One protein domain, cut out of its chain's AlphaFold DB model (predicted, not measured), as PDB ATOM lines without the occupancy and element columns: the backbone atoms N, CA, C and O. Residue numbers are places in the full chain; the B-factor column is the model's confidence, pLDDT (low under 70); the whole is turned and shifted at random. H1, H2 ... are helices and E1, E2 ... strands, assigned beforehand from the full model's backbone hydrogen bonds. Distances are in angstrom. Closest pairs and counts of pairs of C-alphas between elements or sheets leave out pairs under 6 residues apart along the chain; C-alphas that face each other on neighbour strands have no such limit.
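Overview. This is residues 119 to 229 of the 473 residues of an uncharacterized protein of Marinobacter hydrocarbonoclasticus (UniProt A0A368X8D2). One long helix, H1, runs along a strongly twisted three-stranded sheet, covering E2 and E3; short H3 crosses the sheet near the beginning of H1, and tiny H2 packs on H1 away from the sheet. This makes two layers, with H1 and H3 on one face. The printed part has 111 residues, three named strands and then three named helices, class mixed; the antiparallel sheet runs E1, E2, E3. It is only just compact, close to loose, with a radius of gyration of the C-alphas of 15.6 A and spans of 45 by 32 by 22 A.

Arrangement. Start at E1, residues 119 to 125, E2, residues 128 to 140, and E3, residues 146 to 157, a meander, each strand the antiparallel neighbour of the one before. Within hydrogen-bond range, N 121 and O 132 join hairpin E1 and E2 at 2.8 A, and N 135 and O 151 join hairpin E2 and E3 at 2.8 A. H1, residues 165 to 191, is on the sheet at a height of 9.0 A, along the strands; its closest C-alphas to E3 are Phe 175 and Ala 153, 5.2 A. H3, residues 222 to 227, touches H1 residues 165 to 172 alone, closest C-alphas Ile 222 and Gln 169, 5.7 A. H2, residues 207 to 210, touches H1 residues 178 to 185 alone, closest C-alphas Gln 210 and Ala 181, 5.3 A. In H1 and H3 every O i to N i+4 pair is within hydrogen-bond range; H2 is too short for one.

Along the chain. Find C-alpha 119 at (281.169, -76.629, 57.961), where E1 begins; E2 spans 35.5 A and E3 32.3 A. From C-alpha 165 at (260.195, -76.505, 61.768), H1 runs 38.5 A.

Size, cuts and confidence. The printed part has no cut. Links H1 to H2 and H2 to H3 are long. Residues 161 and 191 to 193 are under pLDDT 70.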
ATOM      1  N   VAL A 119     281.462 -75.197  57.937       84.56
ATOM      2  CA  VAL A 119     281.169 -76.629  57.961       84.56
ATOM      3  C   VAL A 119     279.903 -76.877  58.759       84.56
ATOM      4  O   VAL A 119     279.802 -76.502  59.931       84.56
ATOM      5  N   ILE A 120     278.968 -77.566  58.114       86.31
ATOM      6  CA  ILE A 120     277.727 -78.058  58.697       86.31
ATOM      7  C   ILE A 120     277.909 -79.561  58.916       86.31
ATOM      8  O   ILE A 120     278.119 -80.324  57.976       86.31
ATOM      9  N   SER A 121     277.915 -79.984  60.178       86.75
ATOM     10  CA  SER A 121     278.163 -81.377  60.567       86.75
ATOM     11  C   SER A 121     276.900 -82.027  61.110       86.75
ATOM     12  O   SER A 121     276.191 -81.425  61.915       86.75
ATOM     13  N   ARG A 122     276.668 -83.279  60.710       88.69
ATOM     14  CA  ARG A 122     275.634 -84.164  61.257       88.69
ATOM     15  C   ARG A 122     276.267 -84.996  62.362       88.69
ATOM     16  O   ARG A 122     277.178 -85.773  62.092       88.69
ATOM     17  N   ASN A 123     275.828 -84.798  63.594       88.19
ATOM     18  CA  ASN A 123     276.416 -85.406  64.778       88.19
ATOM     19  C   ASN A 123     275.341 -86.109  65.603       88.19
ATOM     20  O   ASN A 123     274.178 -85.722  65.601       88.19
ATOM     21  N   THR A 124     275.742 -87.115  66.373       83.88
ATOM     22  CA  THR A 124     274.895 -87.670  67.433       83.88
ATOM     23  C   THR A 124     275.430 -87.220  68.782       83.88
ATOM     24  O   THR A 124     276.628 -87.327  69.050       83.88
ATOM     25  N   ARG A 125     274.552 -86.750  69.668       80.56
ATOM     26  CA  ARG A 125     274.899 -86.432  71.054       80.56
ATOM     27  C   ARG A 125     273.961 -87.186  71.974       80.56
ATOM     28  O   ARG A 125     272.764 -86.984  71.896       80.56
ATOM     29  N   LYS A 126     274.498 -88.032  72.858       79.81
ATOM     30  CA  LYS A 126     273.708 -88.780  73.856       79.81
ATOM     31  C   LYS A 126     272.441 -89.449  73.276       79.81
ATOM     32  O   LYS A 126     271.385 -89.422  73.898       79.81
ATOM     33  N   GLY A 127     272.550 -90.008  72.070       80.00
ATOM     34  CA  GLY A 127     271.492 -90.810  71.452       80.00
ATOM     35  C   GLY A 127     270.452 -90.011  70.676       80.00
ATOM     36  O   GLY A 127     269.480 -90.598  70.228       80.00
ATOM     37  N   TYR A 128     270.642 -88.701  70.507       86.81
ATOM     38  CA  TYR A 128     269.783 -87.862  69.673       86.81
ATOM     39  C   TYR A 128     270.590 -87.124  68.601       86.81
ATOM     40  O   TYR A 128     271.803 -86.899  68.745       86.81
ATOM     41  N   LYS A 129     269.909 -86.747  67.519       90.81
ATOM     42  CA  LYS A 129     270.508 -86.063  66.367       90.81
ATOM     43  C   LYS A 129     270.833 -84.599  66.684       90.81
ATOM     44  O   LYS A 129     270.060 -83.911  67.358       90.81
ATOM     45  N   VAL A 130     271.974 -84.111  66.197       93.75
ATOM     46  CA  VAL A 130     272.400 -82.709  66.288       93.75
ATOM     47  C   VAL A 130     273.093 -82.263  64.998       93.75
ATOM     48  O   VAL A 130     274.127 -82.809  64.619       93.75
ATOM     49  N   VAL A 131     272.592 -81.202  64.371       92.31
ATOM     50  CA  VAL A 131     273.262 -80.515  63.257       92.31
ATOM     51  C   VAL A 131     274.003 -79.302  63.800       92.31
ATOM     52  O   VAL A 131     273.391 -78.418  64.394       92.31
ATOM     53  N   THR A 132     275.321 -79.249  63.621       95.06
ATOM     54  CA  THR A 132     276.172 -78.169  64.146       95.06
ATOM     55  C   THR A 132     276.804 -77.360  63.026       95.06
ATOM     56  O   THR A 132     277.330 -77.944  62.078       95.06
ATOM     57  N   VAL A 133     276.840 -76.038  63.179       94.31
ATOM     58  CA  VAL A 133     277.463 -75.115  62.224       94.31
ATOM     59  C   VAL A 133     278.733 -74.527  62.834       94.31
ATOM     60  O   VAL A 133     278.718 -73.979  63.941       94.31
ATOM     61  N   THR A 134     279.848 -74.649  62.118       92.50
ATOM     62  CA  THR A 134     281.171 -74.209  62.581       92.50
ATOM     63  C   THR A 134     281.964 -73.508  61.486       92.50
ATOM     64  O   THR A 134     281.733 -73.739  60.303       92.50
ATOM     65  N   THR A 135     282.934 -72.684  61.879       89.00
ATOM     66  CA  THR A 135     283.887 -72.034  60.971       89.00
ATOM     67  C   THR A 135     285.309 -72.423  61.337       89.00
ATOM     68  O   THR A 135     285.749 -72.166  62.454       89.00
ATOM     69  N   HIS A 136     286.052 -72.987  60.388       84.00
ATOM     70  CA  HIS A 136     287.470 -73.300  60.551       84.00
ATOM     71  C   HIS A 136     288.347 -72.050  60.437       84.00
ATOM     72  O   HIS A 136     288.146 -71.208  59.552       84.00
ATOM     73  N   MET A 137     289.380 -71.977  61.273       84.81
ATOM     74  CA  MET A 137     290.409 -70.940  61.239       84.81
ATOM     75  C   MET A 137     291.743 -71.458  61.787       84.81
ATOM     76  O   MET A 137     291.782 -72.438  62.528       84.81
ATOM     77  N   SER A 138     292.833 -70.788  61.435       84.56
ATOM     78  CA  SER A 138     294.155 -71.017  62.017       84.56
ATOM     79  C   SER A 138     294.486 -69.853  62.941       84.56
ATOM     80  O   SER A 138     294.301 -68.698  62.557       84.56
ATOM     81  N   VAL A 139     294.960 -70.149  64.145       87.56
ATOM     82  CA  VAL A 139     295.425 -69.156  65.116       87.56
ATOM     83  C   VAL A 139     296.929 -69.280  65.301       87.56
ATOM     84  O   VAL A 139     297.477 -70.383  65.235       87.56
ATOM     85  N   GLU A 140     297.591 -68.152  65.518       86.06
ATOM     86  CA  GLU A 140     299.016 -68.110  65.831       86.06
ATOM     87  C   GLU A 140     299.216 -68.253  67.337       86.06
ATOM     88  O   GLU A 140     298.691 -67.479  68.139       86.06
ATOM     89  N   HIS A 141     299.952 -69.288  67.721       82.62
ATOM     90  CA  HIS A 141     300.350 -69.528  69.095       82.62
ATOM     91  C   HIS A 141     301.459 -68.536  69.489       82.62
ATOM     92  O   HIS A 141     302.290 -68.206  68.644       82.62
ATOM     93  N   PRO A 142     301.575 -68.126  70.768       77.31
ATOM     94  CA  PRO A 142     302.658 -67.247  71.227       77.31
ATOM     95  C   PRO A 142     304.078 -67.740  70.905       77.31
ATOM     96  O   PRO A 142     305.015 -66.954  70.873       77.31
ATOM     97  N   SER A 143     304.244 -69.042  70.655       79.62
ATOM     98  CA  SER A 143     305.508 -69.655  70.236       79.62
ATOM     99  C   SER A 143     305.769 -69.595  68.719       79.62
ATOM    100  O   SER A 143     306.693 -70.253  68.251       79.62
ATOM    101  N   GLY A 144     304.933 -68.898  67.939       76.06
ATOM    102  CA  GLY A 144     305.038 -68.756  66.477       76.06
ATOM    103  C   GLY A 144     304.470 -69.923  65.655       76.06
ATOM    104  O   GLY A 144     304.519 -69.905  64.429       76.06
ATOM    105  N   GLY A 145     303.930 -70.960  66.308       79.62
ATOM    106  CA  GLY A 145     303.294 -72.097  65.634       79.62
ATOM    107  C   GLY A 145     301.843 -71.810  65.243       79.62
ATOM    108  O   GLY A 145     301.148 -71.074  65.937       79.62
ATOM    109  N   LEU A 146     301.351 -72.430  64.168       77.69
ATOM    110  CA  LEU A 146     299.949 -72.315  63.757       77.69
ATOM    111  C   LEU A 146     299.125 -73.497  64.269       77.69
ATOM    112  O   LEU A 146     299.463 -74.654  64.020       77.69
ATOM    113  N   GLN A 147     298.005 -73.206  64.925       80.81
ATOM    114  CA  GLN A 147     297.047 -74.207  65.386       80.81
ATOM    115  C   GLN A 147     295.711 -74.033  64.663       80.81
ATOM    116  O   GLN A 147     295.152 -72.940  64.611       80.81
ATOM    117  N   THR A 148     295.156 -75.120  64.122       80.38
ATOM    118  CA  THR A 148     293.785 -75.103  63.593       80.38
ATOM    119  C   THR A 148     292.777 -75.138  64.741       80.38
ATOM    120  O   THR A 148     292.881 -75.962  65.648       80.38
ATOM    121  N   THR A 149     291.774 -74.271  64.679       85.31
ATOM    122  CA  THR A 149     290.660 -74.200  65.626       85.31
ATOM    123  C   THR A 149     289.351 -73.884  64.897       85.31
ATOM    124  O   THR A 149     289.351 -73.563  63.706       85.31
ATOM    125  N   ASN A 150     288.227 -73.986  65.608       86.94
ATOM    126  CA  ASN A 150     286.895 -73.762  65.061       86.94
ATOM    127  C   ASN A 150     286.115 -72.754  65.910       86.94
ATOM    128  O   ASN A 150     286.087 -72.855  67.134       86.94
ATOM    129  N   TYR A 151     285.406 -71.843  65.250       92.38
ATOM    130  CA  TYR A 151     284.318 -71.085  65.859       92.38
ATOM    131  C   TYR A 151     283.024 -71.901  65.774       92.38
ATOM    132  O   TYR A 151     282.653 -72.360  64.695       92.38
ATOM    133  N   TYR A 152     282.342 -72.090  66.904       94.38
ATOM    134  CA  TYR A 152     281.041 -72.757  66.969       94.38
ATOM    135  C   TYR A 152     279.927 -71.712  66.904       94.38
ATOM    136  O   TYR A 152     279.731 -70.967  67.861       94.38
ATOM    137  N   ALA A 153     279.199 -71.665  65.786       93.94
ATOM    138  CA  ALA A 153     278.110 -70.706  65.601       93.94
ATOM    139  C   ALA A 153     276.820 -71.144  66.308       93.94
ATOM    140  O   ALA A 153     276.036 -70.303  66.738       93.94
ATOM    141  N   GLY A 154     276.606 -72.456  66.429       94.88
ATOM    142  CA  GLY A 154     275.413 -73.026  67.039       94.88
ATOM    143  C   GLY A 154     275.101 -74.424  66.521       94.88
ATOM    144  O   GLY A 154     275.844 -75.006  65.725       94.88
ATOM    145  N   GLY A 155     273.979 -74.966  66.982       94.38
ATOM    146  CA  GLY A 155     273.480 -76.250  66.516       94.38
ATOM    147  C   GLY A 155     272.003 -76.447  66.821       94.38
ATOM    148  O   GLY A 155     271.475 -75.881  67.782       94.38
ATOM    149  N   ILE A 156     271.351 -77.245  65.985       94.12
ATOM    150  CA  ILE A 156     269.959 -77.663  66.125       94.12
ATOM    151  C   ILE A 156     269.942 -79.118  66.573       94.12
ATOM    152  O   ILE A 156     270.655 -79.953  66.027       94.12
ATOM    153  N   SER A 157     269.154 -79.400  67.604       91.38
ATOM    154  CA  SER A 157     269.045 -80.709  68.240       91.38
ATOM    155  C   SER A 157     267.625 -81.230  68.080       91.38
ATOM    156  O   SER A 157     266.683 -80.457  68.202       91.38
ATOM    157  N   GLU A 158     267.476 -82.540  67.908       85.94
ATOM    158  CA  GLU A 158     266.174 -83.225  67.910       85.94
ATOM    159  C   GLU A 158     265.407 -82.991  69.218       85.94
ATOM    160  O   GLU A 158     264.197 -82.820  69.223       85.94
ATOM    161  N   ARG A 159     266.132 -82.874  70.338       84.62
ATOM    162  CA  ARG A 159     265.580 -82.498  71.652       84.62
ATOM    163  C   ARG A 159     265.407 -80.988  71.872       84.62
ATOM    164  O   ARG A 159     265.436 -80.535  73.009       84.62
ATOM    165  N   SER A 160     265.372 -80.187  70.814       78.19
ATOM    166  CA  SER A 160     265.149 -78.744  70.946       78.19
ATOM    167  C   SER A 160     263.750 -78.473  71.511       78.19
ATOM    168  O   SER A 160     262.782 -79.044  71.025       78.19
ATOM    169  N   ASP A 161     263.631 -77.543  72.467       68.31
ATOM    170  CA  ASP A 161     262.327 -77.088  72.993       68.31
ATOM    171  C   ASP A 161     261.468 -76.398  71.912       68.31
ATOM    172  O   ASP A 161     260.256 -76.245  72.045       68.31
ATOM    173  N   ILE A 162     262.103 -75.964  70.817       75.50
ATOM    174  CA  ILE A 162     261.429 -75.441  69.627       75.50
ATOM    175  C   ILE A 162     261.029 -76.625  68.745       75.50
ATOM    176  O   ILE A 162     261.890 -77.217  68.097       75.50
ATOM    177  N   THR A 163     259.733 -76.919  68.685       77.94
ATOM    178  CA  THR A 163     259.154 -77.983  67.847       77.94
ATOM    179  C   THR A 163     258.680 -77.496  66.475       77.94
ATOM    180  O   THR A 163     258.370 -78.308  65.613       77.94
ATOM    181  N   ASN A 164     258.625 -76.175  66.248       88.75
ATOM    182  CA  ASN A 164     258.190 -75.590  64.978       88.75
ATOM    183  C   ASN A 164     259.328 -75.638  63.928       88.75
ATOM    184  O   ASN A 164     260.330 -74.939  64.121       88.75
ATOM    185  N   PRO A 165     259.167 -76.370  62.804       88.00
ATOM    186  CA  PRO A 165     260.195 -76.505  61.768       88.00
ATOM    187  C   PRO A 165     260.650 -75.179  61.150       88.00
ATOM    188  O   PRO A 165     261.841 -74.998  60.918       88.00
ATOM    189  N   VAL A 166     259.738 -74.221  60.955       91.81
ATOM    190  CA  VAL A 166     260.060 -72.905  60.372       91.81
ATOM    191  C   VAL A 166     261.013 -72.139  61.287       91.81
ATOM    192  O   VAL A 166     262.045 -71.646  60.848       91.81
ATOM    193  N   LYS A 167     260.739 -72.132  62.597       92.56
ATOM    194  CA  LYS A 167     261.618 -71.480  63.582       92.56
ATOM    195  C   LYS A 167     262.970 -72.183  63.716       92.56
ATOM    196  O   LYS A 167     263.981 -71.537  63.990       92.56
ATOM    197  N   LEU A 168     263.002 -73.510  63.565       91.62
ATOM    198  CA  LEU A 168     264.256 -74.268  63.535       91.62
ATOM    199  C   LEU A 168     265.090 -73.908  62.304       91.62
ATOM    200  O   LEU A 168     266.299 -73.717  62.444       91.62
ATOM    201  N   GLN A 169     264.444 -73.767  61.145       94.81
ATOM    202  CA  GLN A 169     265.068 -73.338  59.898       94.81
ATOM    203  C   GLN A 169     265.630 -71.915  60.028       94.81
ATOM    204  O   GLN A 169     266.825 -71.729  59.836       94.81
ATOM    205  N   GLU A 170     264.841 -70.935  60.479       94.75
ATOM    206  CA  GLU A 170     265.301 -69.551  60.707       94.75
ATOM    207  C   GLU A 170     266.528 -69.488  61.633       94.75
ATOM    208  O   GLU A 170     267.502 -68.772  61.383       94.75
ATOM    209  N   LYS A 171     266.508 -70.277  62.713       95.31
ATOM    210  CA  LYS A 171     267.613 -70.349  63.673       95.31
ATOM    211  C   LYS A 171     268.856 -71.003  63.071       95.31
ATOM    212  O   LYS A 171     269.970 -70.531  63.301       95.31
ATOM    213  N   PHE A 172     268.678 -72.082  62.314       96.00
ATOM    214  CA  PHE A 172     269.754 -72.741  61.582       96.00
ATOM    215  C   PHE A 172     270.400 -71.790  60.572       96.00
ATOM    216  O   PHE A 172     271.621 -71.624  60.568       96.00
ATOM    217  N   GLU A 173     269.584 -71.092  59.793       95.25
ATOM    218  CA  GLU A 173     270.018 -70.080  58.844       95.25
ATOM    219  C   GLU A 173     270.809 -68.951  59.508       95.25
ATOM    220  O   GLU A 173     271.862 -68.541  59.010       95.25
ATOM    221  N   GLN A 174     270.361 -68.482  60.675       95.62
ATOM    222  CA  GLN A 174     271.103 -67.494  61.452       95.62
ATOM    223  C   GLN A 174     272.487 -68.014  61.868       95.62
ATOM    224  O   GLN A 174     273.470 -67.271  61.797       95.62
ATOM    225  N   PHE A 175     272.606 -69.286  62.261       96.69
ATOM    226  CA  PHE A 175     273.908 -69.890  62.564       96.69
ATOM    227  C   PHE A 175     274.820 -69.947  61.335       96.69
ATOM    228  O   PHE A 175     276.012 -69.657  61.463       96.69
ATOM    229  N   VAL A 176     274.279 -70.251  60.151       94.62
ATOM    230  CA  VAL A 176     275.036 -70.210  58.888       94.62
ATOM    231  C   VAL A 176     275.525 -68.791  58.597       94.62
ATOM    232  O   VAL A 176     276.724 -68.600  58.392       94.62
ATOM    233  N   ARG A 177     274.656 -67.772  58.677       94.56
ATOM    234  CA  ARG A 177     275.044 -66.359  58.471       94.56
ATOM    235  C   ARG A 177     276.141 -65.919  59.446       94.56
ATOM    236  O   ARG A 177     277.141 -65.334  59.025       94.56
ATOM    237  N   ASN A 178     276.019 -66.274  60.726       95.81
ATOM    238  CA  ASN A 178     277.024 -65.964  61.748       95.81
ATOM    239  C   ASN A 178     278.379 -66.627  61.442       95.81
ATOM    240  O   ASN A 178     279.430 -65.990  61.550       95.81
ATOM    241  N   ALA A 179     278.365 -67.901  61.044       93.19
ATOM    242  CA  ALA A 179     279.566 -68.642  60.672       93.19
ATOM    243  C   ALA A 179     280.270 -68.010  59.457       93.19
ATOM    244  O   ALA A 179     281.495 -67.832  59.467       93.19
ATOM    245  N   VAL A 180     279.496 -67.608  58.444       90.12
ATOM    246  CA  VAL A 180     279.991 -66.913  57.247       90.12
ATOM    247  C   VAL A 180     280.592 -65.552  57.598       90.12
ATOM    248  O   VAL A 180     281.682 -65.235  57.120       90.12
ATOM    249  N   ALA A 181     279.954 -64.758  58.460       91.69
ATOM    250  CA  ALA A 181     280.477 -63.454  58.878       91.69
ATOM    251  C   ALA A 181     281.853 -63.575  59.556       91.69
ATOM    252  O   ALA A 181     282.804 -62.885  59.176       91.69
ATOM    253  N   VAL A 182     281.995 -64.522  60.491       91.81
ATOM    254  CA  VAL A 182     283.284 -64.833  61.136       91.81
ATOM    255  C   VAL A 182     284.313 -65.284  60.103       91.81
ATOM    256  O   VAL A 182     285.464 -64.843  60.138       91.81
ATOM    257  N   ARG A 183     283.910 -66.115  59.135       88.19
ATOM    258  CA  ARG A 183     284.805 -66.577  58.068       88.19
ATOM    259  C   ARG A 183     285.291 -65.430  57.183       88.19
ATOM    260  O   ARG A 183     286.475 -65.380  56.854       88.19
ATOM    261  N   ARG A 184     284.408 -64.500  56.820       85.44
ATOM    262  CA  ARG A 184     284.744 -63.305  56.030       85.44
ATOM    263  C   ARG A 184     285.748 -62.424  56.764       85.44
ATOM    264  O   ARG A 184     286.732 -61.998  56.160       85.44
ATOM    265  N   PHE A 185     285.557 -62.209  58.064       89.69
ATOM    266  CA  PHE A 185     286.509 -61.438  58.863       89.69
ATOM    267  C   PHE A 185     287.859 -62.145  59.018       89.69
ATOM    268  O   PHE A 185     288.902 -61.522  58.823       89.69
ATOM    269  N   TYR A 186     287.855 -63.459  59.256       86.69
ATOM    270  CA  TYR A 186     289.076 -64.264  59.235       86.69
ATOM    271  C   TYR A 186     289.830 -64.111  57.908       86.69
ATOM    272  O   TYR A 186     291.015 -63.786  57.902       86.69
ATOM    273  N   ASN A 187     289.139 -64.280  56.777       77.94
ATOM    274  CA  ASN A 187     289.737 -64.118  55.455       77.94
ATOM    275  C   ASN A 187     290.287 -62.700  55.261       77.94
ATOM    276  O   ASN A 187     291.374 -62.553  54.713       77.94
ATOM    277  N   HIS A 188     289.600 -61.664  55.752       78.56
ATOM    278  CA  HIS A 188     290.092 -60.288  55.714       78.56
ATOM    279  C   HIS A 188     291.428 -60.128  56.462       78.56
ATOM    280  O   HIS A 188     292.362 -59.550  55.903       78.56
ATOM    281  N   LEU A 189     291.553 -60.680  57.676       80.88
ATOM    282  CA  LEU A 189     292.808 -60.672  58.443       80.88
ATOM    283  C   LEU A 189     293.920 -61.438  57.722       80.88
ATOM    284  O   LEU A 189     295.005 -60.896  57.511       80.88
ATOM    285  N   ARG A 190     293.621 -62.659  57.264       75.25
ATOM    286  CA  ARG A 190     294.564 -63.503  56.511       75.25
ATOM    287  C   ARG A 190     295.074 -62.819  55.257       75.25
ATOM    288  O   ARG A 190     296.239 -62.950  54.903       75.25
ATOM    289  N   SER A 191     294.213 -62.053  54.604       62.12
ATOM    290  CA  SER A 191     294.576 -61.296  53.416       62.12
ATOM    291  C   SER A 191     295.617 -60.209  53.710       62.12
ATOM    292  O   SER A 191     296.446 -59.911  52.864       62.12
ATOM    293  N   LYS A 192     295.663 -59.675  54.933       69.69
ATOM    294  CA  LYS A 192     296.711 -58.744  55.381       69.69
ATOM    295  C   LYS A 192     297.986 -59.460  55.855       69.69
ATOM    296  O   LYS A 192     298.842 -58.827  56.457       69.69
ATOM    297  N   GLY A 193     298.091 -60.775  55.649       66.81
ATOM    298  CA  GLY A 193     299.189 -61.602  56.153       66.81
ATOM    299  C   GLY A 193     299.094 -61.933  57.645       66.81
ATOM    300  O   GLY A 193     299.970 -62.612  58.165       66.81
ATOM    301  N   LEU A 194     298.032 -61.505  58.334       78.00
ATOM    302  CA  LEU A 194     297.893 -61.667  59.780       78.00
ATOM    303  C   LEU A 194     297.231 -63.000  60.127       78.00
ATOM    304  O   LEU A 194     296.300 -63.436  59.446       78.00
ATOM    305  N   TYR A 195     297.675 -63.630  61.209       82.56
ATOM    306  CA  TYR A 195     296.932 -64.689  61.885       82.56
ATOM    307  C   TYR A 195     296.331 -64.136  63.183       82.56
ATOM    308  O   TYR A 195     296.969 -63.340  63.871       82.56
ATOM    309  N   PRO A 196     295.091 -64.506  63.535       87.94
ATOM    310  CA  PRO A 196     294.538 -64.133  64.827       87.94
ATOM    311  C   PRO A 196     295.270 -64.882  65.955       87.94
ATOM    312  O   PRO A 196     295.533 -66.077  65.844       87.94
ATOM    313  N   SER A 197     295.550 -64.202  67.068       86.94
ATOM    314  CA  SER A 197     296.186 -64.802  68.257       86.94
ATOM    315  C   SER A 197     295.222 -65.629  69.122       86.94
ATOM    316  O   SER A 197     295.636 -66.382  70.000       86.94
ATOM    317  N   LYS A 198     293.913 -65.492  68.885       89.88
ATOM    318  CA  LYS A 198     292.835 -66.230  69.555       89.88
ATOM    319  C   LYS A 198     291.736 -66.581  68.555       89.88
ATOM    320  O   LYS A 198     291.623 -65.949  67.509       89.88
ATOM    321  N   ALA A 199     290.900 -67.563  68.886       88.50
ATOM    322  CA  ALA A 199     289.741 -67.890  68.060       88.50
ATOM    323  C   ALA A 199     288.800 -66.677  67.951       88.50
ATOM    324  O   ALA A 199     288.403 -66.107  68.968       88.50
ATOM    325  N   ILE A 200     288.464 -66.300  66.716       92.12
ATOM    326  CA  ILE A 200     287.564 -65.187  66.406       92.12
ATOM    327  C   ILE A 200     286.141 -65.591  66.787       92.12
ATOM    328  O   ILE A 200     285.663 -66.652  66.373       92.12
ATOM    329  N   LYS A 201     285.460 -64.737  67.546       94.00
ATOM    330  CA  LYS A 201     284.032 -64.860  67.852       94.00
ATOM    331  C   LYS A 201     283.213 -63.917  66.980       94.00
ATOM    332  O   LYS A 201     283.760 -63.012  66.356       94.00
ATOM    333  N   LEU A 202     281.892 -64.105  66.948       94.44
ATOM    334  CA  LEU A 202     281.005 -63.192  66.222       94.44
ATOM    335  C   LEU A 202     281.107 -61.762  66.763       94.44
ATOM    336  O   LEU A 202     281.123 -60.825  65.973       94.44
ATOM    337  N   GLU A 203     281.256 -61.602  68.081       95.31
ATOM    338  CA  GLU A 203     281.428 -60.285  68.712       95.31
ATOM    339  C   GLU A 203     282.678 -59.527  68.224       95.31
ATOM    340  O   GLU A 203     282.697 -58.300  68.253       95.31
ATOM    341  N   ASP A 204     283.713 -60.240  67.759       92.62
ATOM    342  CA  ASP A 204     284.942 -59.634  67.234       92.62
ATOM    343  C   ASP A 204     284.779 -59.158  65.770       92.62
ATOM    344  O   ASP A 204     285.659 -58.479  65.235       92.62
ATOM    345  N   VAL A 205     283.690 -59.532  65.083       92.38
ATOM    346  CA  VAL A 205     283.467 -59.219  63.662       92.38
ATOM    347  C   VAL A 205     282.922 -57.795  63.517       92.38
ATOM    348  O   VAL A 205     281.868 -57.500  64.077       92.38
ATOM    349  N   PRO A 206     283.546 -56.915  62.711       92.31
ATOM    350  CA  PRO A 206     283.009 -55.585  62.434       92.31
ATOM    351  C   PRO A 206     281.579 -55.632  61.888       92.31
ATOM    352  O   PRO A 206     281.263 -56.443  61.015       92.31
ATOM    353  N   GLU A 207     280.728 -54.710  62.335       89.50
ATOM    354  CA  GLU A 207     279.315 -54.658  61.939       89.50
ATOM    355  C   GLU A 207     279.125 -54.543  60.415       89.50
ATOM    356  O   GLU A 207     278.223 -55.150  59.839       89.50
ATOM    357  N   SER A 208     280.045 -53.852  59.734       85.31
ATOM    358  CA  SER A 208     280.078 -53.739  58.271       85.31
ATOM    359  C   SER A 208     280.297 -55.069  57.541       85.31
ATOM    360  O   SER A 208     279.983 -55.162  56.357       85.31
ATOM    361  N   ILE A 209     280.835 -56.092  58.214       86.12
ATOM    362  CA  ILE A 209     280.958 -57.465  57.703       86.12
ATOM    363  C   ILE A 209     279.750 -58.300  58.134       86.12
ATOM    364  O   ILE A 209     279.246 -59.070  57.319       86.12
ATOM    365  N   GLN A 210     279.262 -58.127  59.369       87.62
ATOM    366  CA  GLN A 210     278.084 -58.849  59.873       87.62
ATOM    367  C   GLN A 210     276.825 -58.561  59.046       87.62
ATOM    368  O   GLN A 210     276.063 -59.475  58.751       87.62
ATOM    369  N   ARG A 211     276.629 -57.302  58.636       85.88
ATOM    370  CA  ARG A 211     275.466 -56.865  57.847       85.88
ATOM    371  C   ARG A 211     275.559 -57.213  56.356       85.88
ATOM    372  O   ARG A 211     274.620 -56.925  55.619       85.88
ATOM    373  N   ARG A 212     276.670 -57.790  55.877       81.88
ATOM    374  CA  ARG A 212     276.782 -58.165  54.458       81.88
ATOM    375  C   ARG A 212     275.822 -59.312  54.153       81.88
ATOM    376  O   ARG A 212     275.883 -60.323  54.858       81.88
ATOM    377  N   PRO A 213     275.015 -59.212  53.084       81.00
ATOM    378  CA  PRO A 213     274.098 -60.278  52.729       81.00
ATOM    379  C   PRO A 213     274.857 -61.572  52.412       81.00
ATOM    380  O   PRO A 213     276.027 -61.582  51.996       81.00
ATOM    381  N   PHE A 214     274.181 -62.679  52.679       84.44
ATOM    382  CA  PHE A 214     274.600 -64.013  52.299       84.44
ATOM    383  C   PHE A 214     273.338 -64.809  51.992       84.44
ATOM    384  O   PHE A 214     272.531 -65.059  52.894       84.44
ATOM    385  N   ASP A 215     273.190 -65.171  50.724       83.88
ATOM    386  CA  ASP A 215     272.070 -65.968  50.254       83.88
ATOM    387  C   ASP A 215     272.315 -67.413  50.666       83.88
ATOM    388  O   ASP A 215     273.305 -68.041  50.278       83.88
ATOM    389  N   ILE A 216     271.442 -67.916  51.534       86.25
ATOM    390  CA  ILE A 216     271.522 -69.296  51.990       86.25
ATOM    391  C   ILE A 216     270.960 -70.166  50.870       86.25
ATOM    392  O   ILE A 216     269.843 -69.905  50.429       86.25
ATOM    393  N   PRO A 217     271.705 -71.183  50.406       81.81
ATOM    394  CA  PRO A 217     271.208 -72.067  49.365       81.81
ATOM    395  C   PRO A 217     269.881 -72.729  49.752       81.81
ATOM    396  O   PRO A 217     269.751 -73.242  50.863       81.81
ATOM    397  N   GLU A 218     268.931 -72.766  48.817       80.88
ATOM    398  CA  GLU A 218     267.576 -73.297  49.045       80.88
ATOM    399  C   GLU A 218     267.572 -74.773  49.472       80.88
ATOM    400  O   GLU A 218     266.692 -75.205  50.209       80.88
ATOM    401  N   HIS A 219     268.585 -75.544  49.063       79.62
ATOM    402  CA  HIS A 219     268.723 -76.956  49.431       79.62
ATOM    403  C   HIS A 219     269.107 -77.179  50.901       79.62
ATOM    404  O   HIS A 219     269.110 -78.317  51.367       79.62
ATOM    405  N   LEU A 220     269.476 -76.132  51.648       85.50
ATOM    406  CA  LEU A 220     269.811 -76.250  53.065       85.50
ATOM    407  C   LEU A 220     268.555 -76.237  53.938       85.50
ATOM    408  O   LEU A 220     268.243 -75.243  54.596       85.50
ATOM    409  N   ASN A 221     267.883 -77.383  53.997       89.31
ATOM    410  CA  ASN A 221     266.703 -77.607  54.823       89.31
ATOM    411  C   ASN A 221     267.051 -78.410  56.087       89.31
ATOM    412  O   ASN A 221     267.494 -79.556  56.014       89.31
ATOM    413  N   ILE A 222     266.834 -77.834  57.273       91.69
ATOM    414  CA  ILE A 222     267.218 -78.466  58.542       91.69
ATOM    415  C   ILE A 222     266.490 -79.787  58.807       91.69
ATOM    416  O   ILE A 222     267.081 -80.689  59.404       91.69
ATOM    417  N   VAL A 223     265.236 -79.915  58.366       89.75
ATOM    418  CA  VAL A 223     264.442 -81.139  58.542       89.75
ATOM    419  C   VAL A 223     265.042 -82.250  57.692       89.75
ATOM    420  O   VAL A 223     265.409 -83.292  58.224       89.75
ATOM    421  N   GLU A 224     265.285 -81.979  56.409       87.75
ATOM    422  CA  GLU A 224     265.918 -82.940  55.498       87.75
ATOM    423  C   GLU A 224     267.322 -83.339  55.971       87.75
ATOM    424  O   GLU A 224     267.696 -84.514  55.935       87.75
ATOM    425  N   ILE A 225     268.100 -82.383  56.495       86.88
ATOM    426  CA  ILE A 225     269.417 -82.673  57.073       86.88
ATOM    427  C   ILE A 225     269.292 -83.618  58.268       86.88
ATOM    428  O   ILE A 225     270.068 -84.573  58.360       86.88
ATOM    429  N   MET A 226     268.347 -83.376  59.174       87.62
ATOM    430  CA  MET A 226     268.103 -84.233  60.338       87.62
ATOM    431  C   MET A 226     267.588 -85.618  59.934       87.62
ATOM    432  O   MET A 226     268.009 -86.616  60.522       87.62
ATOM    433  N   ASP A 227     266.760 -85.713  58.901       86.06
ATOM    434  CA  ASP A 227     266.223 -86.982  58.403       86.06
ATOM    435  C   ASP A 227     267.263 -87.806  57.633       86.06
ATOM    436  O   ASP A 227     267.197 -89.034  57.624       86.06
ATOM    437  N   SER A 228     268.305 -87.163  57.096       84.50
ATOM    438  CA  SER A 228     269.368 -87.819  56.316       84.50
ATOM    439  C   SER A 228     270.306 -88.755  57.099       84.50
ATOM    440  O   SER A 228     271.219 -89.339  56.507       84.50
ATOM    441  N   TYR A 229     270.174 -88.861  58.425       84.50
ATOM    442  CA  TYR A 229     271.018 -89.729  59.253       84.50
ATOM    443  C   TYR A 229     270.282 -90.237  60.490       84.50
ATOM    444  O   TYR A 229     269.342 -89.612  60.970       84.50
TER     445      TYR A 229